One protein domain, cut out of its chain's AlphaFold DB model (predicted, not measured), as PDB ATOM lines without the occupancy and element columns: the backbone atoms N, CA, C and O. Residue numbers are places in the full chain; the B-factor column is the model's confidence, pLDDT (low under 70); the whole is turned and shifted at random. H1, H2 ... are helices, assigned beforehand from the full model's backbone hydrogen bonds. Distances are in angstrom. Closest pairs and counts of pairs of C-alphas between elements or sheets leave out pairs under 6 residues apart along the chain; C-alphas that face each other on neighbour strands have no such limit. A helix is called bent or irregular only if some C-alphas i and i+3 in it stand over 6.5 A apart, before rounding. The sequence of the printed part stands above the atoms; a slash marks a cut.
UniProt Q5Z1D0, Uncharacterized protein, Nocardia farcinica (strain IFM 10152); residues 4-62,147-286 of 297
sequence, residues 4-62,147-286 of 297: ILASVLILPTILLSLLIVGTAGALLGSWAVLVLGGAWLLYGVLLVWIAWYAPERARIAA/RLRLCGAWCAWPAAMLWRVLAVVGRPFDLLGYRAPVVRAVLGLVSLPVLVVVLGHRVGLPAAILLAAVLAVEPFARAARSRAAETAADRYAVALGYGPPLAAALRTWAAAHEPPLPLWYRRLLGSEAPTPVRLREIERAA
ATOM      1  N   ILE A   4       1.751 -23.408  13.317       74.56
ATOM      2  CA  ILE A   4       1.490 -22.009  13.678       74.56
ATOM      3  C   ILE A   4       2.566 -21.068  13.119       74.56
ATOM      4  O   ILE A   4       2.236 -20.065  12.492       74.56
ATOM      5  N   LEU A   5       3.853 -21.392  13.289       77.38
ATOM      6  CA  LEU A   5       4.938 -20.549  12.780       77.38
ATOM      7  C   LEU A   5       4.933 -20.503  11.245       77.38
ATOM      8  O   LEU A   5       5.128 -19.441  10.659       77.38
ATOM      9  N   ALA A   6       4.660 -21.632  10.588       74.25
ATOM     10  CA  ALA A   6       4.535 -21.682   9.132       74.25
ATOM     11  C   ALA A   6       3.364 -20.817   8.626       74.25
ATOM     12  O   ALA A   6       3.530 -20.066   7.662       74.25
ATOM     13  N   SER A   7       2.215 -20.878   9.307       77.31
ATOM     14  CA  SER A   7       1.019 -20.086   9.000       77.31
ATOM     15  C   SER A   7       1.238 -18.585   9.211       77.31
ATOM     16  O   SER A   7       0.877 -17.783   8.352       77.31
ATOM     17  N   VAL A   8       1.882 -18.185  10.309       84.50
ATOM     18  CA  VAL A   8       2.197 -16.769  10.567       84.50
ATOM     19  C   VAL A   8       3.138 -16.220   9.497       84.50
ATOM     20  O   VAL A   8       2.946 -15.110   9.010       84.50
ATOM     21  N   LEU A   9       4.132 -17.003   9.081       84.69
ATOM     22  CA  LEU A   9       5.121 -16.539   8.114       84.69
ATOM     23  C   LEU A   9       4.620 -16.515   6.657       84.69
ATOM     24  O   LEU A   9       5.258 -15.875   5.819       84.69
ATOM     25  N   ILE A  10       3.531 -17.219   6.324       85.62
ATOM     26  CA  ILE A  10       2.909 -17.152   4.986       85.62
ATOM     27  C   ILE A  10       1.837 -16.058   4.894       85.62
ATOM     28  O   ILE A  10       1.506 -15.618   3.793       85.62
ATOM     29  N   LEU A  11       1.320 -15.593   6.035       88.12
ATOM     30  CA  LEU A  11       0.254 -14.597   6.099       88.12
ATOM     31  C   LEU A  11       0.586 -13.295   5.344       88.12
ATOM     32  O   LEU A  11      -0.270 -12.858   4.573       88.12
ATOM     33  N   PRO A  12       1.795 -12.701   5.460       91.81
ATOM     34  CA  PRO A  12       2.137 -11.500   4.696       91.81
ATOM     35  C   PRO A  12       2.064 -11.730   3.185       91.81
ATOM     36  O   PRO A  12       1.579 -10.869   2.460       91.81
ATOM     37  N   THR A  13       2.439 -12.921   2.712       89.50
ATOM     38  CA  THR A  13       2.397 -13.271   1.289       89.50
ATOM     39  C   THR A  13       0.962 -13.361   0.781       89.50
ATOM     40  O   THR A  13       0.651 -12.842  -0.289       89.50
ATOM     41  N   ILE A  14       0.077 -14.004   1.550       89.88
ATOM     42  CA  ILE A  14      -1.347 -14.131   1.202       89.88
ATOM     43  C   ILE A  14      -2.006 -12.752   1.205       89.88
ATOM     44  O   ILE A  14      -2.697 -12.394   0.250       89.88
ATOM     45  N   LEU A  15      -1.758 -11.963   2.251       92.88
ATOM     46  CA  LEU A  15      -2.303 -10.618   2.379       92.88
ATOM     47  C   LEU A  15      -1.810  -9.712   1.244       92.88
ATOM     48  O   LEU A  15      -2.610  -8.991   0.653       92.88
ATOM     49  N   LEU A  16      -0.529  -9.803   0.878       92.69
ATOM     50  CA  LEU A  16       0.027  -9.065  -0.252       92.69
ATOM     51  C   LEU A  16      -0.677  -9.434  -1.560       92.69
ATOM     52  O   LEU A  16      -1.066  -8.544  -2.312       92.69
ATOM     53  N   SER A  17      -0.879 -10.727  -1.821       91.38
ATOM     54  CA  SER A  17      -1.587 -11.185  -3.020       91.38
ATOM     55  C   SER A  17      -3.009 -10.622  -3.107       91.38
ATOM     56  O   SER A  17      -3.411 -10.148  -4.170       91.38
ATOM     57  N   LEU A  18      -3.751 -10.620  -1.995       90.50
ATOM     58  CA  LEU A  18      -5.101 -10.048  -1.933       90.50
ATOM     59  C   LEU A  18      -5.091  -8.532  -2.157       90.50
ATOM     60  O   LEU A  18      -5.898  -8.020  -2.935       90.50
ATOM     61  N   LEU A  19      -4.159  -7.817  -1.524       91.94
ATOM     62  CA  LEU A  19      -4.028  -6.369  -1.675       91.94
ATOM     63  C   LEU A  19      -3.646  -5.975  -3.104       91.94
ATOM     64  O   LEU A  19      -4.162  -4.981  -3.605       91.94
ATOM     65  N   ILE A  20      -2.811  -6.756  -3.797       90.00
ATOM     66  CA  ILE A  20      -2.480  -6.523  -5.213       90.00
ATOM     67  C   ILE A  20      -3.736  -6.615  -6.086       90.00
ATOM     68  O   ILE A  20      -4.003  -5.710  -6.873       90.00
ATOM     69  N   VAL A  21      -4.533  -7.678  -5.940       88.12
ATOM     70  CA  VAL A  21      -5.758  -7.849  -6.740       88.12
ATOM     71  C   VAL A  21      -6.787  -6.763  -6.409       88.12
ATOM     72  O   VAL A  21      -7.373  -6.174  -7.318       88.12
ATOM     73  N   GLY A  22      -6.971  -6.446  -5.123       87.81
ATOM     74  CA  GLY A  22      -7.901  -5.404  -4.679       87.81
ATOM     75  C   GLY A  22      -7.503  -4.004  -5.153       87.81
ATOM     76  O   GLY A  22      -8.336  -3.266  -5.677       87.81
ATOM     77  N   THR A  23      -6.221  -3.647  -5.034       88.81
ATOM     78  CA  THR A  23      -5.707  -2.349  -5.505       88.81
ATOM     79  C   THR A  23      -5.768  -2.233  -7.024       88.81
ATOM     80  O   THR A  23      -6.173  -1.187  -7.525       88.81
ATOM     81  N   ALA A  24      -5.472  -3.301  -7.771       88.56
ATOM     82  CA  ALA A  24      -5.657  -3.316  -9.221       88.56
ATOM     83  C   ALA A  24      -7.124  -3.078  -9.614       88.56
ATOM     84  O   ALA A  24      -7.389  -2.290 -10.520       88.56
ATOM     85  N   GLY A  25      -8.074  -3.685  -8.896       88.44
ATOM     86  CA  GLY A  25      -9.503  -3.430  -9.085       88.44
ATOM     87  C   GLY A  25      -9.910  -1.981  -8.821       88.44
ATOM     88  O   GLY A  25     -10.664  -1.400  -9.596       88.44
ATOM     89  N   ALA A  26      -9.372  -1.372  -7.764       87.06
ATOM     90  CA  ALA A  26      -9.635   0.031  -7.445       87.06
ATOM     91  C   ALA A  26      -9.044   1.006  -8.484       87.06
ATOM     92  O   ALA A  26      -9.612   2.068  -8.727       87.06
ATOM     93  N   LEU A  27      -7.911   0.658  -9.103       88.00
ATOM     94  CA  LEU A  27      -7.218   1.521 -10.067       88.00
ATOM     95  C   LEU A  27      -7.736   1.378 -11.501       88.00
ATOM     96  O   LEU A  27      -7.835   2.372 -12.217       88.00
ATOM     97  N   LEU A  28      -8.019   0.147 -11.924       89.50
ATOM     98  CA  LEU A  28      -8.327  -0.208 -13.314       89.50
ATOM     99  C   LEU A  28      -9.798  -0.615 -13.511       89.50
ATOM    100  O   LEU A  28     -10.213  -0.918 -14.627       89.50
ATOM    101  N   GLY A  29     -10.589  -0.626 -12.436       89.19
ATOM    102  CA  GLY A  29     -11.994  -1.020 -12.443       89.19
ATOM    103  C   GLY A  29     -12.218  -2.527 -12.284       89.19
ATOM    104  O   GLY A  29     -11.290  -3.335 -12.187       89.19
ATOM    105  N   SER A  30     -13.493  -2.922 -12.279       88.44
ATOM    106  CA  SER A  30     -13.938  -4.305 -12.038       88.44
ATOM    107  C   SER A  30     -13.369  -5.318 -13.036       88.44
ATOM    108  O   SER A  30     -13.090  -6.457 -12.662       88.44
ATOM    109  N   TRP A  31     -13.111  -4.903 -14.279       90.25
ATOM    110  CA  TRP A  31     -12.481  -5.748 -15.295       90.25
ATOM    111  C   TRP A  31     -11.102  -6.265 -14.876       90.25
ATOM    112  O   TRP A  31     -10.791  -7.426 -15.132       90.25
ATOM    113  N   ALA A  32     -10.292  -5.461 -14.183       88.44
ATOM    114  CA  ALA A  32      -8.989  -5.920 -13.710       88.44
ATOM    115  C   ALA A  32      -9.111  -7.007 -12.638       88.44
ATOM    116  O   ALA A  32      -8.308  -7.937 -12.624       88.44
ATOM    117  N   VAL A  33     -10.141  -6.944 -11.787       86.44
ATOM    118  CA  VAL A  33     -10.432  -8.011 -10.817       86.44
ATOM    119  C   VAL A  33     -10.799  -9.301 -11.541       86.44
ATOM    120  O   VAL A  33     -10.302 -10.362 -11.173       86.44
ATOM    121  N   LEU A  34     -11.617  -9.219 -12.595       89.44
ATOM    122  CA  LEU A  34     -12.003 -10.388 -13.386       89.44
ATOM    123  C   LEU A  34     -10.805 -11.010 -14.109       89.44
ATOM    124  O   LEU A  34     -10.622 -12.223 -14.042       89.44
ATOM    125  N   VAL A  35      -9.964 -10.198 -14.755       90.25
ATOM    126  CA  VAL A  35      -8.784 -10.701 -15.477       90.25
ATOM    127  C   VAL A  35      -7.750 -11.275 -14.509       90.25
ATOM    128  O   VAL A  35      -7.306 -12.408 -14.694       90.25
ATOM    129  N   LEU A  36      -7.373 -10.537 -13.459       88.56
ATOM    130  CA  LEU A  36      -6.357 -10.992 -12.504       88.56
ATOM    131  C   LEU A  36      -6.861 -12.150 -11.644       88.56
ATOM    132  O   LEU A  36      -6.133 -13.120 -11.445       88.56
ATOM    133  N   GLY A  37      -8.103 -12.076 -11.167       87.94
ATOM    134  CA  GLY A  37      -8.750 -13.149 -10.420       87.94
ATOM    135  C   GLY A  37      -8.939 -14.401 -11.274       87.94
ATOM    136  O   GLY A  37      -8.589 -15.494 -10.837       87.94
ATOM    137  N   GLY A  38      -9.396 -14.246 -12.520       89.38
ATOM    138  CA  GLY A  38      -9.524 -15.342 -13.480       89.38
ATOM    139  C   GLY A  38      -8.182 -16.003 -13.794       89.38
ATOM    140  O   GLY A  38      -8.070 -17.226 -13.718       89.38
ATOM    141  N   ALA A  39      -7.134 -15.213 -14.055       90.69
ATOM    142  CA  ALA A  39      -5.779 -15.727 -14.254       90.69
ATOM    143  C   ALA A  39      -5.246 -16.445 -13.002       90.69
ATOM    144  O   ALA A  39      -4.618 -17.498 -13.115       90.69
ATOM    145  N   TRP A  40      -5.528 -15.917 -11.809       90.94
ATOM    146  CA  TRP A  40      -5.123 -16.524 -10.543       90.94
ATOM    147  C   TRP A  40      -5.835 -17.861 -10.283       90.94
ATOM    148  O   TRP A  40      -5.192 -18.832  -9.875       90.94
ATOM    149  N   LEU A  41      -7.136 -17.950 -10.569       89.31
ATOM    150  CA  LEU A  41      -7.894 -19.202 -10.495       89.31
ATOM    151  C   LEU A  41      -7.390 -20.219 -11.523       89.31
ATOM    152  O   LEU A  41      -7.111 -21.363 -11.162       89.31
ATOM    153  N   LEU A  42      -7.207 -19.796 -12.777       90.06
ATOM    154  CA  LEU A  42      -6.692 -20.651 -13.845       90.06
ATOM    155  C   LEU A  42      -5.296 -21.185 -13.507       90.06
ATOM    156  O   LEU A  42      -5.018 -22.362 -13.727       90.06
ATOM    157  N   TYR A  43      -4.438 -20.353 -12.911       86.31
ATOM    158  CA  TYR A  43      -3.133 -20.779 -12.414       86.31
ATOM    159  C   TYR A  43      -3.254 -21.862 -11.332       86.31
ATOM    160  O   TYR A  43      -2.516 -22.844 -11.371       86.31
ATOM    161  N   GLY A  44      -4.204 -21.729 -10.405       84.56
ATOM    162  CA  GLY A  44      -4.494 -22.752  -9.396       84.56
ATOM    163  C   GLY A  44      -4.945 -24.078  -9.998       84.56
ATOM    164  O   GLY A  44      -4.400 -25.129  -9.662       84.56
ATOM    165  N   VAL A  45      -5.889 -24.027 -10.941       86.31
ATOM    166  CA  VAL A  45      -6.362 -25.211 -11.676       86.31
ATOM    167  C   VAL A  45      -5.208 -25.874 -12.424       86.31
ATOM    168  O   VAL A  45      -5.029 -27.087 -12.324       86.31
ATOM    169  N   LEU A  46      -4.380 -25.087 -13.114       83.94
ATOM    170  CA  LEU A  46      -3.213 -25.587 -13.834       83.94
ATOM    171  C   LEU A  46      -2.201 -26.238 -12.884       83.94
ATOM    172  O   LEU A  46      -1.674 -27.304 -13.191       83.94
ATOM    173  N   LEU A  47      -1.954 -25.641 -11.719       80.25
ATOM    174  CA  LEU A  47      -1.076 -26.200 -10.693       80.25
ATOM    175  C   LEU A  47      -1.575 -27.558 -10.187       80.25
ATOM    176  O   LEU A  47      -0.790 -28.506 -10.119       80.25
ATOM    177  N   VAL A  48      -2.868 -27.674  -9.874       80.19
ATOM    178  CA  VAL A  48      -3.480 -28.946  -9.455       80.19
ATOM    179  C   VAL A  48      -3.413 -29.964 -10.587       80.19
ATOM    180  O   VAL A  48      -3.025 -31.111 -10.363       80.19
ATOM    181  N   TRP A  49      -3.708 -29.546 -11.816       81.25
ATOM    182  CA  TRP A  49      -3.636 -30.412 -12.984       81.25
ATOM    183  C   TRP A  49      -2.215 -30.939 -13.223       81.25
ATOM    184  O   TRP A  49      -2.021 -32.145 -13.379       81.25
ATOM    185  N   ILE A  50      -1.194 -30.081 -13.143       73.69
ATOM    186  CA  ILE A  50       0.214 -30.491 -13.250       73.69
ATOM    187  C   ILE A  50       0.596 -31.437 -12.103       73.69
ATOM    188  O   ILE A  50       1.317 -32.414 -12.319       73.69
ATOM    189  N   ALA A  51       0.110 -31.177 -10.889       69.75
ATOM    190  CA  ALA A  51       0.439 -31.952  -9.698       69.75
ATOM    191  C   ALA A  51      -0.341 -33.277  -9.558       69.75
ATOM    192  O   ALA A  51       0.154 -34.175  -8.871       69.75
ATOM    193  N   TRP A  52      -1.457 -33.484 -10.265       73.06
ATOM    194  CA  TRP A  52      -2.236 -34.739 -10.213       73.06
ATOM    195  C   TRP A  52      -2.397 -35.485 -11.545       73.06
ATOM    196  O   TRP A  52      -2.430 -36.716 -11.527       73.06
ATOM    197  N   TYR A  53      -2.330 -34.814 -12.692       72.88
ATOM    198  CA  TYR A  53      -2.744 -35.410 -13.968       72.88
ATOM    199  C   TYR A  53      -1.735 -35.272 -15.112       72.88
ATOM    200  O   TYR A  53      -1.826 -36.032 -16.069       72.88
ATOM    201  N   ALA A  54      -0.757 -34.361 -15.039       68.50
ATOM    202  CA  ALA A  54       0.166 -34.173 -16.159       68.50
ATOM    203  C   ALA A  54       1.000 -35.448 -16.452       68.50
ATOM    204  O   ALA A  54       1.732 -35.918 -15.580       68.50
ATOM    205  N   PRO A  55       0.957 -35.997 -17.679       54.03
ATOM    206  CA  PRO A  55       1.708 -37.206 -18.035       54.03
ATOM    207  C   PRO A  55       3.226 -36.960 -18.102       54.03
ATOM    208  O   PRO A  55       4.020 -37.868 -17.872       54.03
ATOM    209  N   GLU A  56       3.655 -35.712 -18.328       64.19
ATOM    210  CA  GLU A  56       5.067 -35.327 -18.472       64.19
ATOM    211  C   GLU A  56       5.584 -34.433 -17.332       64.19
ATOM    212  O   GLU A  56       6.423 -33.555 -17.546       64.19
ATOM    213  N   ARG A  57       5.124 -34.650 -16.093       63.91
ATOM    214  CA  ARG A  57       5.545 -33.875 -14.898       63.91
ATOM    215  C   ARG A  57       7.045 -33.650 -14.805       63.91
ATOM    216  O   ARG A  57       7.500 -32.553 -14.499       63.91
ATOM    217  N   ALA A  58       7.810 -34.692 -15.113       58.34
ATOM    218  CA  ALA A  58       9.256 -34.630 -15.108       58.34
ATOM    219  C   ALA A  58       9.786 -33.660 -16.179       58.34
ATOM    220  O   ALA A  58      10.739 -32.934 -15.921       58.34
ATOM    221  N   ARG A  59       9.222 -33.593 -17.388       58.69
ATOM    222  CA  ARG A  59       9.688 -32.625 -18.400       58.69
ATOM    223  C   ARG A  59       9.262 -31.198 -18.057       58.69
ATOM    224  O   ARG A  59      10.091 -30.301 -18.139       58.69
ATOM    225  N   ILE A  60       8.040 -31.003 -17.566       57.38
ATOM    226  CA  ILE A  60       7.542 -29.682 -17.144       57.38
ATOM    227  C   ILE A  60       8.413 -29.106 -16.016       57.38
ATOM    228  O   ILE A  60       8.847 -27.959 -16.087       57.38
ATOM    229  N   ALA A  61       8.761 -29.929 -15.022       55.53
ATOM    230  CA  ALA A  61       9.686 -29.549 -13.959       55.53
ATOM    231  C   ALA A  61      11.100 -29.222 -14.477       55.53
ATOM    232  O   ALA A  61      11.755 -28.341 -13.938       55.53
ATOM    233  N   ALA A  62      11.579 -29.910 -15.524       58.50
ATOM    234  CA  ALA A  62      12.880 -29.601 -16.131       58.50
ATOM    235  C   ALA A  62      12.897 -28.215 -16.780       58.50
ATOM    236  O   ALA A  62      13.853 -27.472 -16.592       58.50
ATOM    237  N   ARG A 147       0.660 -30.977  -1.024       69.75
ATOM    238  CA  ARG A 147      -0.612 -30.240  -1.091       69.75
ATOM    239  C   ARG A 147      -0.470 -28.846  -0.494       69.75
ATOM    240  O   ARG A 147      -0.810 -27.864  -1.147       69.75
ATOM    241  N   LEU A 148       0.103 -28.745   0.707       72.50
ATOM    242  CA  LEU A 148       0.328 -27.461   1.378       72.50
ATOM    243  C   LEU A 148       1.309 -26.582   0.598       72.50
ATOM    244  O   LEU A 148       1.110 -25.369   0.499       72.50
ATOM    245  N   ARG A 149       2.335 -27.185  -0.012       73.44
ATOM    246  CA  ARG A 149       3.246 -26.477  -0.924       73.44
ATOM    247  C   ARG A 149       2.517 -25.926  -2.144       73.44
ATOM    248  O   ARG A 149       2.765 -24.780  -2.514       73.44
ATOM    249  N   LEU A 150       1.633 -26.716  -2.754       76.25
ATOM    250  CA  LEU A 150       0.871 -26.287  -3.921       76.25
ATOM    251  C   LEU A 150      -0.098 -25.155  -3.573       76.25
ATOM    252  O   LEU A 150      -0.110 -24.141  -4.266       76.25
ATOM    253  N   CYS A 151      -0.849 -25.289  -2.477       79.19
ATOM    254  CA  CYS A 151      -1.727 -24.233  -1.977       79.19
ATOM    255  C   CYS A 151      -0.938 -22.953  -1.681       79.19
ATOM    256  O   CYS A 151      -1.333 -21.874  -2.112       79.19
ATOM    257  N   GLY A 152       0.221 -23.068  -1.026       81.31
ATOM    258  CA  GLY A 152       1.102 -21.930  -0.777       81.31
ATOM    259  C   GLY A 152       1.587 -21.259  -2.065       81.31
ATOM    260  O   GLY A 152       1.551 -20.034  -2.164       81.31
ATOM    261  N   ALA A 153       1.997 -22.039  -3.070       81.00
ATOM    262  CA  ALA A 153       2.421 -21.520  -4.372       81.00
ATOM    263  C   ALA A 153       1.268 -20.848  -5.134       81.00
ATOM    264  O   ALA A 153       1.468 -19.791  -5.735       81.00
ATOM    265  N   TRP A 154       0.067 -21.424  -5.071       86.19
ATOM    266  CA  TRP A 154      -1.132 -20.843  -5.660       86.19
ATOM    267  C   TRP A 154      -1.466 -19.502  -5.003       86.19
ATOM    268  O   TRP A 154      -1.553 -18.492  -5.700       86.19
ATOM    269  N   CYS A 155      -1.566 -19.447  -3.673       86.25
ATOM    270  CA  CYS A 155      -1.888 -18.210  -2.959       86.25
ATOM    271  C   CYS A 155      -0.811 -17.125  -3.125       86.25
ATOM    272  O   CYS A 155      -1.119 -15.933  -3.141       86.25
ATOM    273  N   ALA A 156       0.454 -17.519  -3.269       87.25
ATOM    274  CA  ALA A 156       1.570 -16.594  -3.424       87.25
ATOM    275  C   ALA A 156       1.760 -16.074  -4.857       87.25
ATOM    276  O   ALA A 156       2.644 -15.247  -5.066       87.25
ATOM    277  N   TRP A 157       0.993 -16.545  -5.847       88.94
ATOM    278  CA  TRP A 157       1.259 -16.226  -7.253       88.94
ATOM    279  C   TRP A 157       1.231 -14.722  -7.574       88.94
ATOM    280  O   TRP A 157       2.213 -14.253  -8.161       88.94
ATOM    281  N   PRO A 158       0.215 -13.933  -7.157       89.38
ATOM    282  CA  PRO A 158       0.210 -12.494  -7.425       89.38
ATOM    283  C   PRO A 158       1.410 -11.776  -6.794       89.38
ATOM    284  O   PRO A 158       2.120 -11.035  -7.475       89.38
ATOM    285  N   ALA A 159       1.702 -12.060  -5.520       88.94
ATOM    286  CA  ALA A 159       2.879 -11.529  -4.838       88.94
ATOM    287  C   ALA A 159       4.188 -11.933  -5.543       88.94
ATOM    288  O   ALA A 159       5.070 -11.103  -5.761       88.94
ATOM    289  N   ALA A 160       4.322 -13.196  -5.954       87.56
ATOM    290  CA  ALA A 160       5.495 -13.687  -6.670       87.56
ATOM    291  C   ALA A 160       5.674 -12.994  -8.026       87.56
ATOM    292  O   ALA A 160       6.808 -12.700  -8.412       87.56
ATOM    293  N   MET A 161       4.581 -12.712  -8.741       87.88
ATOM    294  CA  MET A 161       4.631 -11.967  -9.994       87.88
ATOM    295  C   MET A 161       5.102 -10.529  -9.765       87.88
ATOM    296  O   MET A 161       6.000 -10.076 -10.472       87.88
ATOM    297  N   LEU A 162       4.590  -9.853  -8.732       90.69
ATOM    298  CA  LEU A 162       5.059  -8.517  -8.360       90.69
ATOM    299  C   LEU A 162       6.570  -8.510  -8.095       90.69
ATOM    300  O   LEU A 162       7.292  -7.699  -8.671       90.69
ATOM    301  N   TRP A 163       7.076  -9.450  -7.293       89.31
ATOM    302  CA  TRP A 163       8.512  -9.543  -7.017       89.31
ATOM    303  C   TRP A 163       9.346  -9.849  -8.266       89.31
ATOM    304  O   TRP A 163      10.453  -9.334  -8.391       89.31
ATOM    305  N   ARG A 164       8.830 -10.645  -9.214       88.81
ATOM    306  CA  ARG A 164       9.495 -10.879 -10.508       88.81
ATOM    307  C   ARG A 164       9.566  -9.604 -11.343       88.81
ATOM    308  O   ARG A 164      10.624  -9.316 -11.893       88.81
ATOM    309  N   VAL A 165       8.480  -8.834 -11.404       89.00
ATOM    310  CA  VAL A 165       8.458  -7.539 -12.098       89.00
ATOM    311  C   VAL A 165       9.455  -6.577 -11.452       89.00
ATOM    312  O   VAL A 165      10.300  -6.026 -12.152       89.00
ATOM    313  N   LEU A 166       9.443  -6.450 -10.121       88.69
ATOM    314  CA  LEU A 166      10.402  -5.620  -9.385       88.69
ATOM    315  C   LEU A 166      11.852  -6.074  -9.604       88.69
ATOM    316  O   LEU A 166      12.739  -5.237  -9.752       88.69
ATOM    317  N   ALA A 167      12.102  -7.383  -9.678       86.38
ATOM    318  CA  ALA A 167      13.425  -7.913  -9.989       86.38
ATOM    319  C   ALA A 167      13.874  -7.528 -11.405       86.38
ATOM    320  O   ALA A 167      15.019  -7.118 -11.574       86.38
ATOM    321  N   VAL A 168      12.987  -7.608 -12.407       89.00
ATOM    322  CA  VAL A 168      13.277  -7.196 -13.794       89.00
ATOM    323  C   VAL A 168      13.550  -5.696 -13.878       89.00
ATOM    324  O   VAL A 168      14.566  -5.306 -14.447       89.00
ATOM    325  N   VAL A 169      12.705  -4.870 -13.257       88.69
ATOM    326  CA  VAL A 169      12.896  -3.411 -13.168       88.69
ATOM    327  C   VAL A 169      14.194  -3.070 -12.437       88.69
ATOM    328  O   VAL A 169      14.860  -2.094 -12.764       88.69
ATOM    329  N   GLY A 170      14.584  -3.896 -11.467       85.19
ATOM    330  CA  GLY A 170      15.816  -3.732 -10.714       85.19
ATOM    331  C   GLY A 170      17.084  -4.131 -11.470       85.19
ATOM    332  O   GLY A 170      18.160  -3.700 -11.050       85.19
ATOM    333  N   ARG A 171      17.011  -4.934 -12.545       87.88
ATOM    334  CA  ARG A 171      18.184  -5.478 -13.272       87.88
ATOM    335  C   ARG A 171      19.233  -4.445 -13.694       87.88
ATOM    336  O   ARG A 171      20.412  -4.738 -13.533       87.88
ATOM    337  N   PRO A 172      18.879  -3.232 -14.158       89.69
ATOM    338  CA  PRO A 172      19.873  -2.217 -14.510       89.69
ATOM    339  C   PRO A 172      20.837  -1.881 -13.361       89.69
ATOM    340  O   PRO A 172      22.001  -1.571 -13.598       89.69
ATOM    341  N   PHE A 173      20.393  -2.005 -12.104       87.75
ATOM    342  CA  PHE A 173      21.241  -1.766 -10.936       87.75
ATOM    343  C   PHE A 173      22.269  -2.876 -10.679       87.75
ATOM    344  O   PHE A 173      23.172  -2.651  -9.878       87.75
ATOM    345  N   ASP A 174      22.184  -4.043 -11.334       86.06
ATOM    346  CA  ASP A 174      23.200  -5.103 -11.194       86.06
ATOM    347  C   ASP A 174      24.580  -4.646 -11.700       86.06
ATOM    348  O   ASP A 174      25.603  -5.127 -11.213       86.06
ATOM    349  N   LEU A 175      24.623  -3.637 -12.579       86.81
ATOM    350  CA  LEU A 175      25.857  -2.971 -13.017       86.81
ATOM    351  C   LEU A 175      26.642  -2.333 -11.856       86.81
ATOM    352  O   LEU A 175      27.842  -2.106 -11.968       86.81
ATOM    353  N   LEU A 176      25.986  -2.065 -10.723       85.25
ATOM    354  CA  LEU A 176      26.606  -1.495  -9.523       85.25
ATOM    355  C   LEU A 176      27.316  -2.549  -8.652       85.25
ATOM    356  O   LEU A 176      27.813  -2.220  -7.567       85.25
ATOM    357  N   GLY A 177      27.345  -3.814  -9.087       85.25
ATOM    358  CA  GLY A 177      28.030  -4.907  -8.400       85.25
ATOM    359  C   GLY A 177      27.576  -5.057  -6.947       85.25
ATOM    360  O   GLY A 177      26.381  -5.118  -6.653       85.25
ATOM    361  N   TYR A 178      28.523  -5.057  -6.003       82.38
ATOM    362  CA  TYR A 178      28.244  -5.250  -4.571       82.38
ATOM    363  C   TYR A 178      27.324  -4.177  -3.951       82.38
ATOM    364  O   TYR A 178      26.750  -4.400  -2.882       82.38
ATOM    365  N   ARG A 179      27.163  -3.012  -4.602       84.19
ATOM    366  CA  ARG A 179      26.298  -1.913  -4.132       84.19
ATOM    367  C   ARG A 179      24.839  -2.072  -4.559       84.19
ATOM    368  O   ARG A 179      23.965  -1.485  -3.922       84.19
ATOM    369  N   ALA A 180      24.564  -2.882  -5.582       86.00
ATOM    370  CA  ALA A 180      23.219  -3.137  -6.095       86.00
ATOM    371  C   ALA A 180      22.172  -3.458  -5.000       86.00
ATOM    372  O   ALA A 180      21.115  -2.821  -4.999       86.00
ATOM    373  N   PRO A 181      22.420  -4.367  -4.026       84.38
ATOM    374  CA  PRO A 181      21.436  -4.668  -2.983       84.38
ATOM    375  C   PRO A 181      21.146  -3.480  -2.057       84.38
ATOM    376  O   PRO A 181      20.011  -3.325  -1.610       84.38
ATOM    377  N   VAL A 182      22.141  -2.627  -1.785       86.81
ATOM    378  CA  VAL A 182      21.968  -1.424  -0.954       86.81
ATOM    379  C   VAL A 182      21.091  -0.413  -1.678       86.81
ATOM    380  O   VAL A 182      20.104   0.054  -1.117       86.81
ATOM    381  N   VAL A 183      21.404  -0.127  -2.944       88.00
ATOM    382  CA  VAL A 183      20.634   0.823  -3.757       88.00
ATOM    383  C   VAL A 183      19.185   0.365  -3.900       88.00
ATOM    384  O   VAL A 183      18.271   1.145  -3.651       88.00
ATOM    385  N   ARG A 184      18.958  -0.917  -4.209       88.50
ATOM    386  CA  ARG A 184      17.606  -1.490  -4.301       88.50
ATOM    387  C   ARG A 184      16.833  -1.378  -2.986       88.50
ATOM    388  O   ARG A 184      15.649  -1.061  -3.018       88.50
ATOM    389  N   ALA A 185      17.482  -1.607  -1.844       87.12
ATOM    390  CA  ALA A 185      16.830  -1.487  -0.541       87.12
ATOM    391  C   ALA A 185      16.475  -0.037  -0.187       87.12
ATOM    392  O   ALA A 185      15.373   0.210   0.295       87.12
ATOM    393  N   VAL A 186      17.366   0.919  -0.472       89.50
ATOM    394  CA  VAL A 186      17.097   2.350  -0.259       89.50
ATOM    395  C   VAL A 186      15.949   2.820  -1.151       89.50
ATOM    396  O   VAL A 186      15.008   3.429  -0.651       89.50
ATOM    397  N   LEU A 187      15.979   2.487  -2.445       90.38
ATOM    398  CA  LEU A 187      14.897   2.823  -3.378       90.38
ATOM    399  C   LEU A 187      13.572   2.186  -2.956       90.38
ATOM    400  O   LEU A 187      12.545   2.859  -2.954       90.38
ATOM    401  N   GLY A 188      13.609   0.918  -2.541       89.25
ATOM    402  CA  GLY A 188      12.461   0.229  -1.961       89.25
ATOM    403  C   GLY A 188      11.871   1.014  -0.791       89.25
ATOM    404  O   GLY A 188      10.700   1.376  -0.840       89.25
ATOM    405  N   LEU A 189      12.688   1.362   0.206       90.94
ATOM    406  CA  LEU A 189      12.244   2.082   1.403       90.94
ATOM    407  C   LEU A 189      11.685   3.479   1.088       90.94
ATOM    408  O   LEU A 189      10.634   3.843   1.611       90.94
ATOM    409  N   VAL A 190      12.349   4.239   0.213       92.56
ATOM    410  CA  VAL A 190      11.915   5.589  -0.191       92.56
ATOM    411  C   VAL A 190      10.645   5.544  -1.045       92.56
ATOM    412  O   VAL A 190       9.824   6.456  -0.975       92.56
ATOM    413  N   SER A 191      10.429   4.476  -1.819       91.88
ATOM    414  CA  SER A 191       9.214   4.332  -2.629       91.88
ATOM    415  C   SER A 191       7.952   4.022  -1.812       91.88
ATOM    416  O   SER A 191       6.858   4.336  -2.271       91.88
ATOM    417  N   LEU A 192       8.071   3.473  -0.594       93.75
ATOM    418  CA  LEU A 192       6.917   3.153   0.260       93.75
ATOM    419  C   LEU A 192       6.046   4.376   0.615       93.75
ATOM    420  O   LEU A 192       4.839   4.306   0.388       93.75
ATOM    421  N   PRO A 193       6.575   5.505   1.131       93.81
ATOM    422  CA  PRO A 193       5.748   6.685   1.393       93.81
ATOM    423  C   PRO A 193       5.160   7.282   0.108       93.81
ATOM    424  O   PRO A 193       4.008   7.710   0.111       93.81
ATOM    425  N   VAL A 194       5.901   7.254  -1.008       93.56
ATOM    426  CA  VAL A 194       5.389   7.697  -2.317       93.56
ATOM    427  C   VAL A 194       4.191   6.846  -2.739       93.56
ATOM    428  O   VAL A 194       3.165   7.390  -3.140       93.56
ATOM    429  N   LEU A 195       4.278   5.522  -2.577       92.75
ATOM    430  CA  LEU A 195       3.177   4.595  -2.829       92.75
ATOM    431  C   LEU A 195       1.944   4.943  -1.984       92.75
ATOM    432  O   LEU A 195       0.838   4.975  -2.519       92.75
ATOM    433  N   VAL A 196       2.130   5.238  -0.692       94.75
ATOM    434  CA  VAL A 196       1.031   5.617   0.213       94.75
ATOM    435  C   VAL A 196       0.345   6.897  -0.254       94.75
ATOM    436  O   VAL A 196      -0.881   6.939  -0.296       94.75
ATOM    437  N   VAL A 197       1.108   7.922  -0.635       94.12
ATOM    438  CA  VAL A 197       0.549   9.197  -1.111       94.12
ATOM    439  C   VAL A 197      -0.194   9.009  -2.435       94.12
ATOM    440  O   VAL A 197      -1.338   9.442  -2.568       94.12
ATOM    441  N   VAL A 198       0.425   8.322  -3.400       91.81
ATOM    442  CA  VAL A 198      -0.135   8.128  -4.747       91.81
ATOM    443  C   VAL A 198      -1.390   7.254  -4.714       91.81
ATOM    444  O   VAL A 198      -2.398   7.594  -5.335       91.81
ATOM    445  N   LEU A 199      -1.355   6.133  -3.989       92.56
ATOM    446  CA  LEU A 199      -2.490   5.208  -3.917       92.56
ATOM    447  C   LEU A 199      -3.528   5.606  -2.872       92.56
ATOM    448  O   LEU A 199      -4.692   5.237  -3.018       92.56
ATOM    449  N   GLY A 200      -3.149   6.367  -1.844       90.88
ATOM    450  CA  GLY A 200      -4.032   6.737  -0.738       90.88
ATOM    451  C   GLY A 200      -5.281   7.483  -1.195       90.88
ATOM    452  O   GLY A 200      -6.362   7.232  -0.673       90.88
ATOM    453  N   HIS A 201      -5.165   8.321  -2.227       87.69
ATOM    454  CA  HIS A 201      -6.312   9.049  -2.775       87.69
ATOM    455  C   HIS A 201      -7.265   8.164  -3.601       87.69
ATOM    456  O   HIS A 201      -8.427   8.511  -3.780       87.69
ATOM    457  N   ARG A 202      -6.788   7.024  -4.118       87.56
ATOM    458  CA  ARG A 202      -7.567   6.121  -4.985       87.56
ATOM    459  C   ARG A 202      -8.154   4.930  -4.234       87.56
ATOM    460  O   ARG A 202      -9.283   4.541  -4.494       87.56
ATOM    461  N   VAL A 203      -7.377   4.344  -3.327       89.19
ATOM    462  CA  VAL A 203      -7.715   3.102  -2.609       89.19
ATOM    463  C   VAL A 203      -8.083   3.380  -1.143       89.19
ATOM    464  O   VAL A 203      -8.587   2.506  -0.445       89.19
ATOM    465  N   GLY A 204      -7.861   4.608  -0.669       92.12
ATOM    466  CA  GLY A 204      -8.019   4.995   0.727       92.12
ATOM    467  C   GLY A 204      -6.706   4.880   1.501       92.12
ATOM    468  O   GLY A 204      -5.935   3.929   1.342       92.12
ATOM    469  N   LEU A 205      -6.462   5.859   2.375       92.81
ATOM    470  CA  LEU A 205      -5.233   5.951   3.164       92.81
ATOM    471  C   LEU A 205      -4.957   4.686   4.009       92.81
ATOM    472  O   LEU A 205      -3.827   4.199   3.952       92.81
ATOM    473  N   PRO A 206      -5.936   4.082   4.721       93.56
ATOM    474  CA  PRO A 206      -5.677   2.873   5.507       93.56
ATOM    475  C   PRO A 206      -5.218   1.684   4.654       93.56
ATOM    476  O   PRO A 206      -4.280   0.981   5.025       93.56
ATOM    477  N   ALA A 207      -5.837   1.476   3.487       90.69
ATOM    478  CA  ALA A 207      -5.483   0.385   2.582       90.69
ATOM    479  C   ALA A 207      -4.100   0.597   1.947       90.69
ATOM    480  O   ALA A 207      -3.320  -0.350   1.837       90.69
ATOM    481  N   ALA A 208      -3.769   1.839   1.581       93.31
ATOM    482  CA  ALA A 208      -2.456   2.186   1.046       93.31
ATOM    483  C   ALA A 208      -1.338   2.004   2.091       93.31
ATOM    484  O   ALA A 208      -0.289   1.441   1.771       93.31
ATOM    485  N   ILE A 209      -1.579   2.401   3.349       95.00
ATOM    486  CA  ILE A 209      -0.654   2.158   4.470       95.00
ATOM    487  C   ILE A 209      -0.472   0.654   4.697       95.00
ATOM    488  O   ILE A 209       0.662   0.189   4.813       95.00
ATOM    489  N   LEU A 210      -1.564  -0.117   4.723       95.19
ATOM    490  CA  LEU A 210      -1.500  -1.565   4.904       95.19
ATOM    491  C   LEU A 210      -0.692  -2.237   3.784       95.19
ATOM    492  O   LEU A 210       0.174  -3.059   4.072       95.19
ATOM    493  N   LEU A 211      -0.917  -1.857   2.522       93.62
ATOM    494  CA  LEU A 211      -0.138  -2.356   1.386       93.62
ATOM    495  C   LEU A 211       1.355  -2.050   1.540       93.62
ATOM    496  O   LEU A 211       2.175  -2.953   1.380       93.62
ATOM    497  N   ALA A 212       1.712  -0.808   1.876       94.25
ATOM    498  CA  ALA A 212       3.105  -0.421   2.076       94.25
ATOM    499  C   ALA A 212       3.757  -1.195   3.238       94.25
ATOM    500  O   ALA A 212       4.880  -1.684   3.102       94.25
ATOM    501  N   ALA A 213       3.039  -1.372   4.350       94.88
ATOM    502  CA  ALA A 213       3.511  -2.147   5.495       94.88
ATOM    503  C   ALA A 213       3.740  -3.623   5.129       94.88
ATOM    504  O   ALA A 213       4.784  -4.192   5.451       94.88
ATOM    505  N   VAL A 214       2.802  -4.241   4.409       93.81
ATOM    506  CA  VAL A 214       2.924  -5.638   3.972       93.81
ATOM    507  C   VAL A 214       4.063  -5.806   2.963       93.81
ATOM    508  O   VAL A 214       4.835  -6.756   3.086       93.81
ATOM    509  N   LEU A 215       4.231  -4.873   2.018       93.12
ATOM    510  CA  LEU A 215       5.370  -4.858   1.091       93.12
ATOM    511  C   LEU A 215       6.713  -4.774   1.817       93.12
ATOM    512  O   LEU A 215       7.668  -5.433   1.409       93.12
ATOM    513  N   ALA A 216       6.780  -3.992   2.896       92.62
ATOM    514  CA  ALA A 216       7.977  -3.888   3.718       92.62
ATOM    515  C   ALA A 216       8.273  -5.194   4.468       92.62
ATOM    516  O   ALA A 216       9.424  -5.612   4.517       92.62
ATOM    517  N   VAL A 217       7.256  -5.858   5.031       92.62
ATOM    518  CA  VAL A 217       7.423  -7.052   5.884       92.62
ATOM    519  C   VAL A 217       7.619  -8.346   5.087       92.62
ATOM    520  O   VAL A 217       8.393  -9.215   5.497       92.62
ATOM    521  N   GLU A 218       6.955  -8.489   3.940       90.75
ATOM    522  CA  GLU A 218       6.974  -9.703   3.114       90.75
ATOM    523  C   GLU A 218       8.379 -10.262   2.807       90.75
ATOM    524  O   GLU A 218       8.577 -11.469   2.986       90.75
ATOM    525  N   PRO A 219       9.387  -9.472   2.381       89.06
ATOM    526  CA  PRO A 219      10.695 -10.038   2.069       89.06
ATOM    527  C   PRO A 219      11.373 -10.657   3.302       89.06
ATOM    528  O   PRO A 219      12.038 -11.687   3.177       89.06
ATOM    529  N   PHE A 220      11.149 -10.106   4.499       90.12
ATOM    530  CA  PHE A 220      11.653 -10.678   5.749       90.12
ATOM    531  C   PHE A 220      10.921 -11.970   6.110       90.12
ATOM    532  O   PHE A 220      11.565 -12.948   6.497       90.12
ATOM    533  N   ALA A 221       9.594 -12.004   5.946       89.00
ATOM    534  CA  ALA A 221       8.792 -13.199   6.187       89.00
ATOM    535  C   ALA A 221       9.203 -14.338   5.241       89.00
ATOM    536  O   ALA A 221       9.462 -15.460   5.681       89.00
ATOM    537  N   ARG A 222       9.365 -14.041   3.947       86.00
ATOM    538  CA  ARG A 222       9.876 -14.982   2.942       86.00
ATOM    539  C   ARG A 222      11.278 -15.485   3.292       86.00
ATOM    540  O   ARG A 222      11.518 -16.692   3.232       86.00
ATOM    541  N   ALA A 223      12.185 -14.591   3.680       86.25
ATOM    542  CA  ALA A 223      13.537 -14.964   4.081       86.25
ATOM    543  C   ALA A 223      13.520 -15.865   5.331       86.25
ATOM    544  O   ALA A 223      14.175 -16.905   5.350       86.25
ATOM    545  N   ALA A 224      12.702 -15.542   6.334       87.31
ATOM    546  CA  ALA A 224      12.527 -16.359   7.533       87.31
ATOM    547  C   ALA A 224      11.965 -17.758   7.223       87.31
ATOM    548  O   ALA A 224      12.498 -18.740   7.740       87.31
ATOM    549  N   ARG A 225      10.958 -17.878   6.341       86.00
ATOM    550  CA  ARG A 225      10.435 -19.188   5.890       86.00
ATOM    551  C   ARG A 225      11.510 -20.030   5.230       86.00
ATOM    552  O   ARG A 225      11.630 -21.213   5.530       86.00
ATOM    553  N   SER A 226      12.278 -19.409   4.341       83.06
ATOM    554  CA  SER A 226      13.341 -20.084   3.606       83.06
ATOM    555  C   SER A 226      14.424 -20.598   4.558       83.06
ATOM    556  O   SER A 226      14.754 -21.781   4.533       83.06
ATOM    557  N   ARG A 227      14.879 -19.762   5.499       84.12
ATOM    558  CA  ARG A 227      15.833 -20.174   6.543       84.12
ATOM    559  C   ARG A 227      15.292 -21.302   7.420       84.12
ATOM    560  O   ARG A 227      16.009 -22.256   7.691       84.12
ATOM    561  N   ALA A 228      14.026 -21.228   7.828       83.69
ATOM    562  CA  ALA A 228      13.413 -22.277   8.638       83.69
ATOM    563  C   ALA A 228      13.315 -23.621   7.892       83.69
ATOM    564  O   ALA A 228      13.457 -24.673   8.518       83.69
ATOM    565  N   ALA A 229      13.092 -23.590   6.573       81.31
ATOM    566  CA  ALA A 229      13.094 -24.779   5.727       81.31
ATOM    567  C   ALA A 229      14.499 -25.391   5.594       81.31
ATOM    568  O   ALA A 229      14.630 -26.605   5.722       81.31
ATOM    569  N   GLU A 230      15.536 -24.569   5.407       84.31
ATOM    570  CA  GLU A 230      16.945 -25.007   5.388       84.31
ATOM    571  C   GLU A 230      17.341 -25.653   6.727       84.31
ATOM    572  O   GLU A 230      17.769 -26.802   6.753       84.31
ATOM    573  N   THR A 231      17.077 -24.998   7.865       86.19
ATOM    574  CA  THR A 231      17.375 -25.565   9.197       86.19
ATOM    575  C   THR A 231      16.589 -26.855   9.482       86.19
ATOM    576  O   THR A 231      17.031 -27.712  10.250       86.19
ATOM    577  N   ALA A 232      15.380 -27.014   8.935       85.06
ATOM    578  CA  ALA A 232      14.631 -28.267   9.059       85.06
ATOM    579  C   ALA A 232      15.271 -29.394   8.230       85.06
ATOM    580  O   ALA A 232      15.382 -30.518   8.720       85.06
ATOM    581  N   ALA A 233      15.726 -29.080   7.017       85.31
ATOM    582  CA  ALA A 233      16.411 -30.018   6.140       85.31
ATOM    583  C   ALA A 233      17.785 -30.438   6.689       85.31
ATOM    584  O   ALA A 233      18.110 -31.625   6.676       85.31
ATOM    585  N   ASP A 234      18.542 -29.499   7.260       89.25
ATOM    586  CA  ASP A 234      19.825 -29.772   7.919       89.25
ATOM    587  C   ASP A 234      19.653 -30.737   9.092       89.25
ATOM    588  O   ASP A 234      20.364 -31.734   9.197       89.25
ATOM    589  N   ARG A 235      18.650 -30.496   9.945       88.75
ATOM    590  CA  ARG A 235      18.333 -31.396  11.064       88.75
ATOM    591  C   ARG A 235      17.939 -32.790  10.601       88.75
ATOM    592  O   ARG A 235      18.316 -33.761  11.248       88.75
ATOM    593  N   TYR A 236      17.204 -32.894   9.497       88.12
ATOM    594  CA  TYR A 236      16.851 -34.184   8.915       88.12
ATOM    595  C   TYR A 236      18.099 -34.938   8.423       88.12
ATOM    596  O   TYR A 236      18.286 -36.102   8.767       88.12
ATOM    597  N   ALA A 237      19.003 -34.265   7.705       89.06
ATOM    598  CA  ALA A 237      20.266 -34.862   7.264       89.06
ATOM    599  C   ALA A 237      21.160 -35.288   8.444       89.06
ATOM    600  O   ALA A 237      21.755 -36.367   8.419       89.06
ATOM    601  N   VAL A 238      21.222 -34.474   9.503       90.88
ATOM    602  CA  VAL A 238      21.944 -34.804  10.742       90.88
ATOM    603  C   VAL A 238      21.336 -36.022  11.436       90.88
ATOM    604  O   VAL A 238      22.081 -36.907  11.851       90.88
ATOM    605  N   ALA A 239      20.004 -36.114  11.517       89.38
ATOM    606  CA  ALA A 239      19.313 -37.262  12.109       89.38
ATOM    607  C   ALA A 239      19.596 -38.576  11.358       89.38
ATOM    608  O   ALA A 239      19.655 -39.634  11.981       89.38
ATOM    609  N   LEU A 240      19.843 -38.500  10.046       88.25
ATOM    610  CA  LEU A 240      20.281 -39.625   9.212       88.25
ATOM    611  C   LEU A 240      21.788 -39.940   9.322       88.25
ATOM    612  O   LEU A 240      22.269 -40.858   8.662       88.25
ATOM    613  N   GLY A 241      22.550 -39.197  10.132       89.69
ATOM    614  CA  GLY A 241      23.989 -39.410  10.336       89.69
ATOM    615  C   GLY A 241      24.902 -38.674   9.349       89.69
ATOM    616  O   GLY A 241      26.113 -38.878   9.368       89.69
ATOM    617  N   TYR A 242      24.363 -37.779   8.516       89.88
ATOM    618  CA  TYR A 242      25.128 -37.043   7.500       89.88
ATOM    619  C   TYR A 242      25.626 -35.661   7.963       89.88
ATOM    620  O   TYR A 242      26.056 -34.855   7.142       89.88
ATOM    621  N   GLY A 243      25.618 -35.368   9.269       89.19
ATOM    622  CA  GLY A 243      26.028 -34.064   9.812       89.19
ATOM    623  C   GLY A 243      27.463 -33.643   9.446       89.19
ATOM    624  O   GLY A 243      27.636 -32.615   8.789       89.19
ATOM    625  N   PRO A 244      28.501 -34.424   9.801       90.94
ATOM    626  CA  PRO A 244      29.887 -34.098   9.453       90.94
ATOM    627  C   PRO A 244      30.155 -33.931   7.942       90.94
ATOM    628  O   PRO A 244      30.750 -32.912   7.568       90.94
ATOM    629  N   PRO A 245      29.712 -34.841   7.044       89.88
ATOM    630  CA  PRO A 245      29.910 -34.641   5.609       89.88
ATOM    631  C   PRO A 245      29.108 -33.452   5.062       89.88
ATOM    632  O   PRO A 245      29.600 -32.773   4.160       89.88
ATOM    633  N   LEU A 246      27.940 -33.130   5.634       88.62
ATOM    634  CA  LEU A 246      27.187 -31.928   5.267       88.62
ATOM    635  C   LEU A 246      27.956 -30.654   5.636       88.62
ATOM    636  O   LEU A 246      28.109 -29.757   4.806       88.62
ATOM    637  N   ALA A 247      28.494 -30.588   6.856       88.62
ATOM    638  CA  ALA A 247      29.306 -29.458   7.294       88.62
ATOM    639  C   ALA A 247      30.543 -29.274   6.400       88.62
ATOM    640  O   ALA A 247      30.860 -28.156   5.998       88.62
ATOM    641  N   ALA A 248      31.214 -30.370   6.030       89.00
ATOM    642  CA  ALA A 248      32.346 -30.321   5.110       89.00
ATOM    643  C   ALA A 248      31.944 -29.774   3.727       89.00
ATOM    644  O   ALA A 248      32.620 -28.883   3.218       89.00
ATOM    645  N   ALA A 249      30.824 -30.237   3.160       87.44
ATOM    646  CA  ALA A 249      30.314 -29.748   1.878       87.44
ATOM    647  C   ALA A 249      30.017 -28.237   1.904       87.44
ATOM    648  O   ALA A 249      30.398 -27.506   0.987       87.44
ATOM    649  N   LEU A 250      29.382 -27.752   2.979       86.69
ATOM    650  CA  LEU A 250      29.064 -26.332   3.150       86.69
ATOM    651  C   LEU A 250      30.318 -25.458   3.278       86.69
ATOM    652  O   LEU A 250      30.332 -24.348   2.745       86.69
ATOM    653  N   ARG A 251      31.374 -25.945   3.945       87.56
ATOM    654  CA  ARG A 251      32.661 -25.230   4.026       87.56
ATOM    655  C   ARG A 251      33.338 -25.137   2.661       87.56
ATOM    656  O   ARG A 251      33.746 -24.043   2.281       87.56
ATOM    657  N   THR A 252      33.403 -26.244   1.914       86.88
ATOM    658  CA  THR A 252      33.962 -26.255   0.549       86.88
ATOM    659  C   THR A 252      33.218 -25.276  -0.354       86.88
ATOM    660  O   THR A 252      33.834 -24.517  -1.100       86.88
ATOM    661  N   TRP A 253      31.889 -25.234  -0.249       83.88
ATOM    662  CA  TRP A 253      31.087 -24.304  -1.031       83.88
ATOM    663  C   TRP A 253      31.306 -22.845  -0.643       83.88
ATOM    664  O   TRP A 253      31.513 -22.012  -1.523       83.88
ATOM    665  N   ALA A 254      31.288 -22.534   0.657       81.75
ATOM    666  CA  ALA A 254      31.494 -21.172   1.137       81.75
ATOM    667  C   ALA A 254      32.849 -20.614   0.677       81.75
ATOM    668  O   ALA A 254      32.918 -19.491   0.188       81.75
ATOM    669  N   ALA A 255      33.903 -21.431   0.739       82.19
ATOM    670  CA  ALA A 255      35.234 -21.037   0.286       82.19
ATOM    671  C   ALA A 255      35.286 -20.690  -1.213       82.19
ATOM    672  O   ALA A 255      36.040 -19.805  -1.610       82.19
ATOM    673  N   ALA A 256      34.491 -21.372  -2.041       77.62
ATOM    674  CA  ALA A 256      34.529 -21.220  -3.493       77.62
ATOM    675  C   ALA A 256      33.504 -20.210  -4.049       77.62
ATOM    676  O   ALA A 256      33.734 -19.638  -5.111       77.62
ATOM    677  N   HIS A 257      32.371 -19.999  -3.368       71.81
ATOM    678  CA  HIS A 257      31.195 -19.357  -3.970       71.81
ATOM    679  C   HIS A 257      30.507 -18.302  -3.109       71.81
ATOM    680  O   HIS A 257      29.527 -17.722  -3.574       71.81
ATOM    681  N   GLU A 258      30.948 -18.050  -1.876       68.25
ATOM    682  CA  GLU A 258      30.252 -17.108  -1.001       68.25
ATOM    683  C   GLU A 258      30.350 -15.678  -1.567       68.25
ATOM    684  O   GLU A 258      31.433 -15.087  -1.584       68.25
ATOM    685  N   PRO A 259      29.242 -15.095  -2.067       66.19
ATOM    686  CA  PRO A 259      29.310 -13.802  -2.723       66.19
ATOM    687  C   PRO A 259      29.595 -12.708  -1.680       66.19
ATOM    688  O   PRO A 259      29.087 -12.792  -0.553       66.19
ATOM    689  N   PRO A 260      30.335 -11.639  -2.040       69.12
ATOM    690  CA  PRO A 260      30.631 -10.515  -1.154       69.12
ATOM    691  C   PRO A 260      29.393  -9.616  -0.984       69.12
ATOM    692  O   PRO A 260      29.353  -8.464  -1.413       69.12
ATOM    693  N   LEU A 261      28.333 -10.164  -0.391       73.50
ATOM    694  CA  LEU A 261      27.104  -9.438  -0.091       73.50
ATOM    695  C   LEU A 261      27.218  -8.729   1.266       73.50
ATOM    696  O   LEU A 261      27.773  -9.301   2.210       73.50
ATOM    697  N   PRO A 262      26.622  -7.530   1.420       78.31
ATOM    698  CA  PRO A 262      26.581  -6.834   2.702       78.31
ATOM    699  C   PRO A 262      25.987  -7.701   3.823       78.31
ATOM    700  O   PRO A 262      24.952  -8.349   3.642       78.31
ATOM    701  N   LEU A 263      26.595  -7.669   5.014       78.62
ATOM    702  CA  LEU A 263      26.190  -8.505   6.156       78.62
ATOM    703  C   LEU A 263      24.711  -8.336   6.541       78.62
ATOM    704  O   LEU A 263      24.044  -9.322   6.855       78.62
ATOM    705  N   TRP A 264      24.184  -7.109   6.496       79.88
ATOM    706  CA  TRP A 264      22.777  -6.836   6.803       79.88
ATOM    707  C   TRP A 264      21.837  -7.527   5.806       79.88
ATOM    708  O   TRP A 264      20.843  -8.121   6.217       79.88
ATOM    709  N   TYR A 265      22.187  -7.535   4.513       79.50
ATOM    710  CA  TYR A 265      21.393  -8.175   3.465       79.50
ATOM    711  C   TYR A 265      21.348  -9.683   3.694       79.50
ATOM    712  O   TYR A 265      20.271 -10.274   3.723       79.50
ATOM    713  N   ARG A 266      22.509 -10.296   3.958       76.50
ATOM    714  CA  ARG A 266      22.619 -11.737   4.237       76.50
ATOM    715  C   ARG A 266      21.805 -12.160   5.460       76.50
ATOM    716  O   ARG A 266      21.198 -13.224   5.450       76.50
ATOM    717  N   ARG A 267      21.778 -11.329   6.506       77.19
ATOM    718  CA  ARG A 267      21.038 -11.618   7.745       77.19
ATOM    719  C   ARG A 267      19.530 -11.433   7.599       77.19
ATOM    720  O   ARG A 267      18.769 -12.232   8.138       77.19
ATOM    721  N   LEU A 268      19.103 -10.379   6.911       77.25
ATOM    722  CA  LEU A 268      17.704  -9.961   6.903       77.25
ATOM    723  C   LEU A 268      16.938 -10.495   5.692       77.25
ATOM    724  O   LEU A 268      15.889 -11.117   5.858       77.25
ATOM    725  N   LEU A 269      17.489 -10.296   4.495       76.69
ATOM    726  CA  LEU A 269      16.816 -10.525   3.211       76.69
ATOM    727  C   LEU A 269      17.317 -11.773   2.477       76.69
ATOM    728  O   LEU A 269      16.665 -12.248   1.549       76.69
ATOM    729  N   GLY A 270      18.460 -12.319   2.895       72.44
ATOM    730  CA  GLY A 270      19.000 -13.563   2.367       72.44
ATOM    731  C   GLY A 270      17.989 -14.700   2.503       72.44
ATOM    732  O   GLY A 270      17.572 -15.046   3.612       72.44
ATOM    733  N   SER A 271      17.611 -15.290   1.366       66.38
ATOM    734  CA  SER A 271      16.798 -16.510   1.321       66.38
ATOM    735  C   SER A 271      17.549 -17.726   1.864       66.38
ATOM    736  O   SER A 271      16.938 -18.719   2.233       66.38
ATOM    737  N   GLU A 272      18.873 -17.659   1.926       67.75
ATOM    738  CA  GLU A 272      19.716 -18.712   2.477       67.75
ATOM    739  C   GLU A 272      20.081 -18.368   3.920       67.75
ATOM    740  O   GLU A 272      20.414 -17.220   4.233       67.75
ATOM    741  N   ALA A 273      20.013 -19.356   4.815       67.62
ATOM    742  CA  ALA A 273      20.547 -19.174   6.156       67.62
ATOM    743  C   ALA A 273      22.072 -18.994   6.057       67.62
ATOM    744  O   ALA A 273      22.712 -19.746   5.317       67.62
ATOM    745  N   PRO A 274      22.672 -18.016   6.765       74.75
ATOM    746  CA  PRO A 274      24.108 -17.785   6.687       74.75
ATOM    747  C   PRO A 274      24.882 -19.067   6.999       74.75
ATOM    748  O   PRO A 274      24.655 -19.680   8.042       74.75
ATOM    749  N   THR A 275      25.822 -19.443   6.129       78.00
ATOM    750  CA  THR A 275      26.630 -20.666   6.265       78.00
ATOM    751  C   THR A 275      27.240 -20.847   7.660       78.00
ATOM    752  O   THR A 275      27.129 -21.945   8.203       78.00
ATOM    753  N   PRO A 276      27.776 -19.801   8.329       77.50
ATOM    754  CA  PRO A 276      28.307 -19.944   9.687       77.50
ATOM    755  C   PRO A 276      27.255 -20.336  10.733       77.50
ATOM    756  O   PRO A 276      27.582 -20.999  11.713       77.50
ATOM    757  N   VAL A 277      25.998 -19.917  10.555       81.75
ATOM    758  CA  VAL A 277      24.894 -20.281  11.460       81.75
ATOM    759  C   VAL A 277      24.530 -21.745  11.256       81.75
ATOM    760  O   VAL A 277      24.482 -22.491  12.230       81.75
ATOM    761  N   ARG A 278      24.369 -22.168   9.996       83.94
ATOM    762  CA  ARG A 278      24.075 -23.565   9.643       83.94
ATOM    763  C   ARG A 278      25.158 -24.517  10.142       83.94
ATOM    764  O   ARG A 278      24.840 -25.520  10.765       83.94
ATOM    765  N   LEU A 279      26.433 -24.171   9.943       85.75
ATOM    766  CA  LEU A 279      27.566 -24.970  10.422       85.75
ATOM    767  C   LEU A 279      27.520 -25.175  11.938       85.75
ATOM    768  O   LEU A 279      27.596 -26.312  12.391       85.75
ATOM    769  N   ARG A 280      27.299 -24.106  12.715       85.62
ATOM    770  CA  ARG A 280      27.170 -24.210  14.179       85.62
ATOM    771  C   ARG A 280      25.985 -25.074  14.601       85.62
ATOM    772  O   ARG A 280      26.089 -25.795  15.587       85.62
ATOM    773  N   GLU A 281      24.851 -24.971  13.911       84.75
ATOM    774  CA  GLU A 281      23.672 -25.792  14.209       84.75
ATOM    775  C   GLU A 281      23.921 -27.271  13.898       84.75
ATOM    776  O   GLU A 281      23.606 -28.121  14.727       84.75
ATOM    777  N   ILE A 282      24.540 -27.574  12.754       85.75
ATOM    778  CA  ILE A 282      24.907 -28.936  12.352       85.75
ATOM    779  C   ILE A 282      25.921 -29.535  13.330       85.75
ATOM    780  O   ILE A 282      25.727 -30.654  13.789       85.75
ATOM    781  N   GLU A 283      26.971 -28.793  13.683       84.94
ATOM    782  CA  GLU A 283      28.017 -29.240  14.614       84.94
ATOM    783  C   GLU A 283      27.473 -29.486  16.023       84.94
ATOM    784  O   GLU A 283      27.872 -30.446  16.673       84.94
ATOM    785  N   ARG A 284      26.527 -28.663  16.492       83.69
ATOM    786  CA  ARG A 284      25.852 -28.882  17.783       83.69
ATOM    787  C   ARG A 284      24.897 -30.070  17.760       83.69
ATOM    788  O   ARG A 284      24.685 -30.692  18.795       83.69
ATOM    789  N   ALA A 285      24.254 -30.317  16.622       79.25
ATOM    790  CA  ALA A 285      23.234 -31.349  16.485       79.25
ATOM    791  C   ALA A 285      23.812 -32.721  16.114       79.25
ATOM    792  O   ALA A 285      23.145 -33.722  16.359       79.25
ATOM    793  N   ALA A 286      25.002 -32.777  15.510       70.44
ATOM    794  CA  ALA A 286      25.688 -34.018  15.183       70.44
ATOM    795  C   ALA A 286      26.208 -34.664  16.479       70.44
ATOM    796  O   ALA A 286      27.143 -34.136  17.079       70.44
TER     797      ALA A 286
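What this domain is: This is residues 4 to 62 and 147 to 286 of the 297 residues of an uncharacterized protein of Nocardia farcinica (strain IFM 10152) (UniProt Q5Z1D0). Two helical lobes are joined by bent H6: in the larger, H1 runs between H2 with H4 and the H5b and H6a hairpin, while H5a starts at H1 with residues 157 to 159 and runs away from it to the far end of H5b; in the smaller, H6b, H7 and H9 form an up-and-down bundle, each running against the one before. The printed part has 199 residues with nine named helices, H1 to H9, and no named strand: all helix. It is only just loose, close to compact, with a radius of gyration of the C-alphas of 19.9 A and spans of 58 by 45 by 35 A.

How they stand to each other: Start at H1, residues 4 to 28, which forms a hairpin with H2, residues 30 to 52; their closest C-alphas, Gly 25 and Val 33, are 5.0 A apart. H3, residues 57 to 62, is close to but not clearly touching H2, with C-alphas 50 and 57 closest at 6.5 A. H4, residues 147 to 155, touches H2, closest at C-alphas 44 and 154, 5.4 A. By their hydrogen bonds H5, residues 157 to 203, and H6, residues 205 to 239, were each assigned as one helix, but both are bent: C-alphas 175 and 178 are 9.1 A apart, C-alphas 216 and 219 6.9 A. Arm H5a, residues 157 to 175, is about perpendicular to H1 at 84 degrees and touches it, closest at C-alphas 17 and 159, 4.8 A. Arms H5b, residues 178 to 203, and H6a, residues 205 to 216, form a hairpin at a shallow tilt of 17 degrees, closest at C-alphas 196 and 208, 5.0 A. H1 touches arm H6b, residues 219 to 239, closest at C-alphas 9 and 221, 5.3 A. H7, residues 243 to 257, touches H9, residues 275 to 285, opposite ways at a shallow tilt of 9 degrees, closest at C-alphas 247 and 279, 5.7 A. H8, residues 263 to 268, is close to but not clearly touching H6b, with C-alphas 220 and 268 closest at 6.2 A. Every O i to N i+4 pair is within hydrogen-bond range in H2, H3, H4, H6a, H6b, H7, H8 and H9, against 19 of 21 in H1, 11 of 15 in H5a and 17 of 22 in H5b.

Where its parts are: Find C-alpha 4 at (1.490, -22.009, 13.678); from there H1 runs 36.1 A. H2 is 32.7 A long, H5b 37.0 A and H6b 30.3 A. H9 ends at C-alpha 285, (23.234, -31.349, 16.485).

The domain as a whole: The C-alphas farthest apart, of His 201 and Gly 241, are 58.6 A apart. Residues 63 to 146 are not printed, and C-alphas 62 and 147 are 20.2 A apart across the cut. Of the links that are printed whole, none is long. Look for pLDDT under 70 in 17 residues, among them 54 to 62.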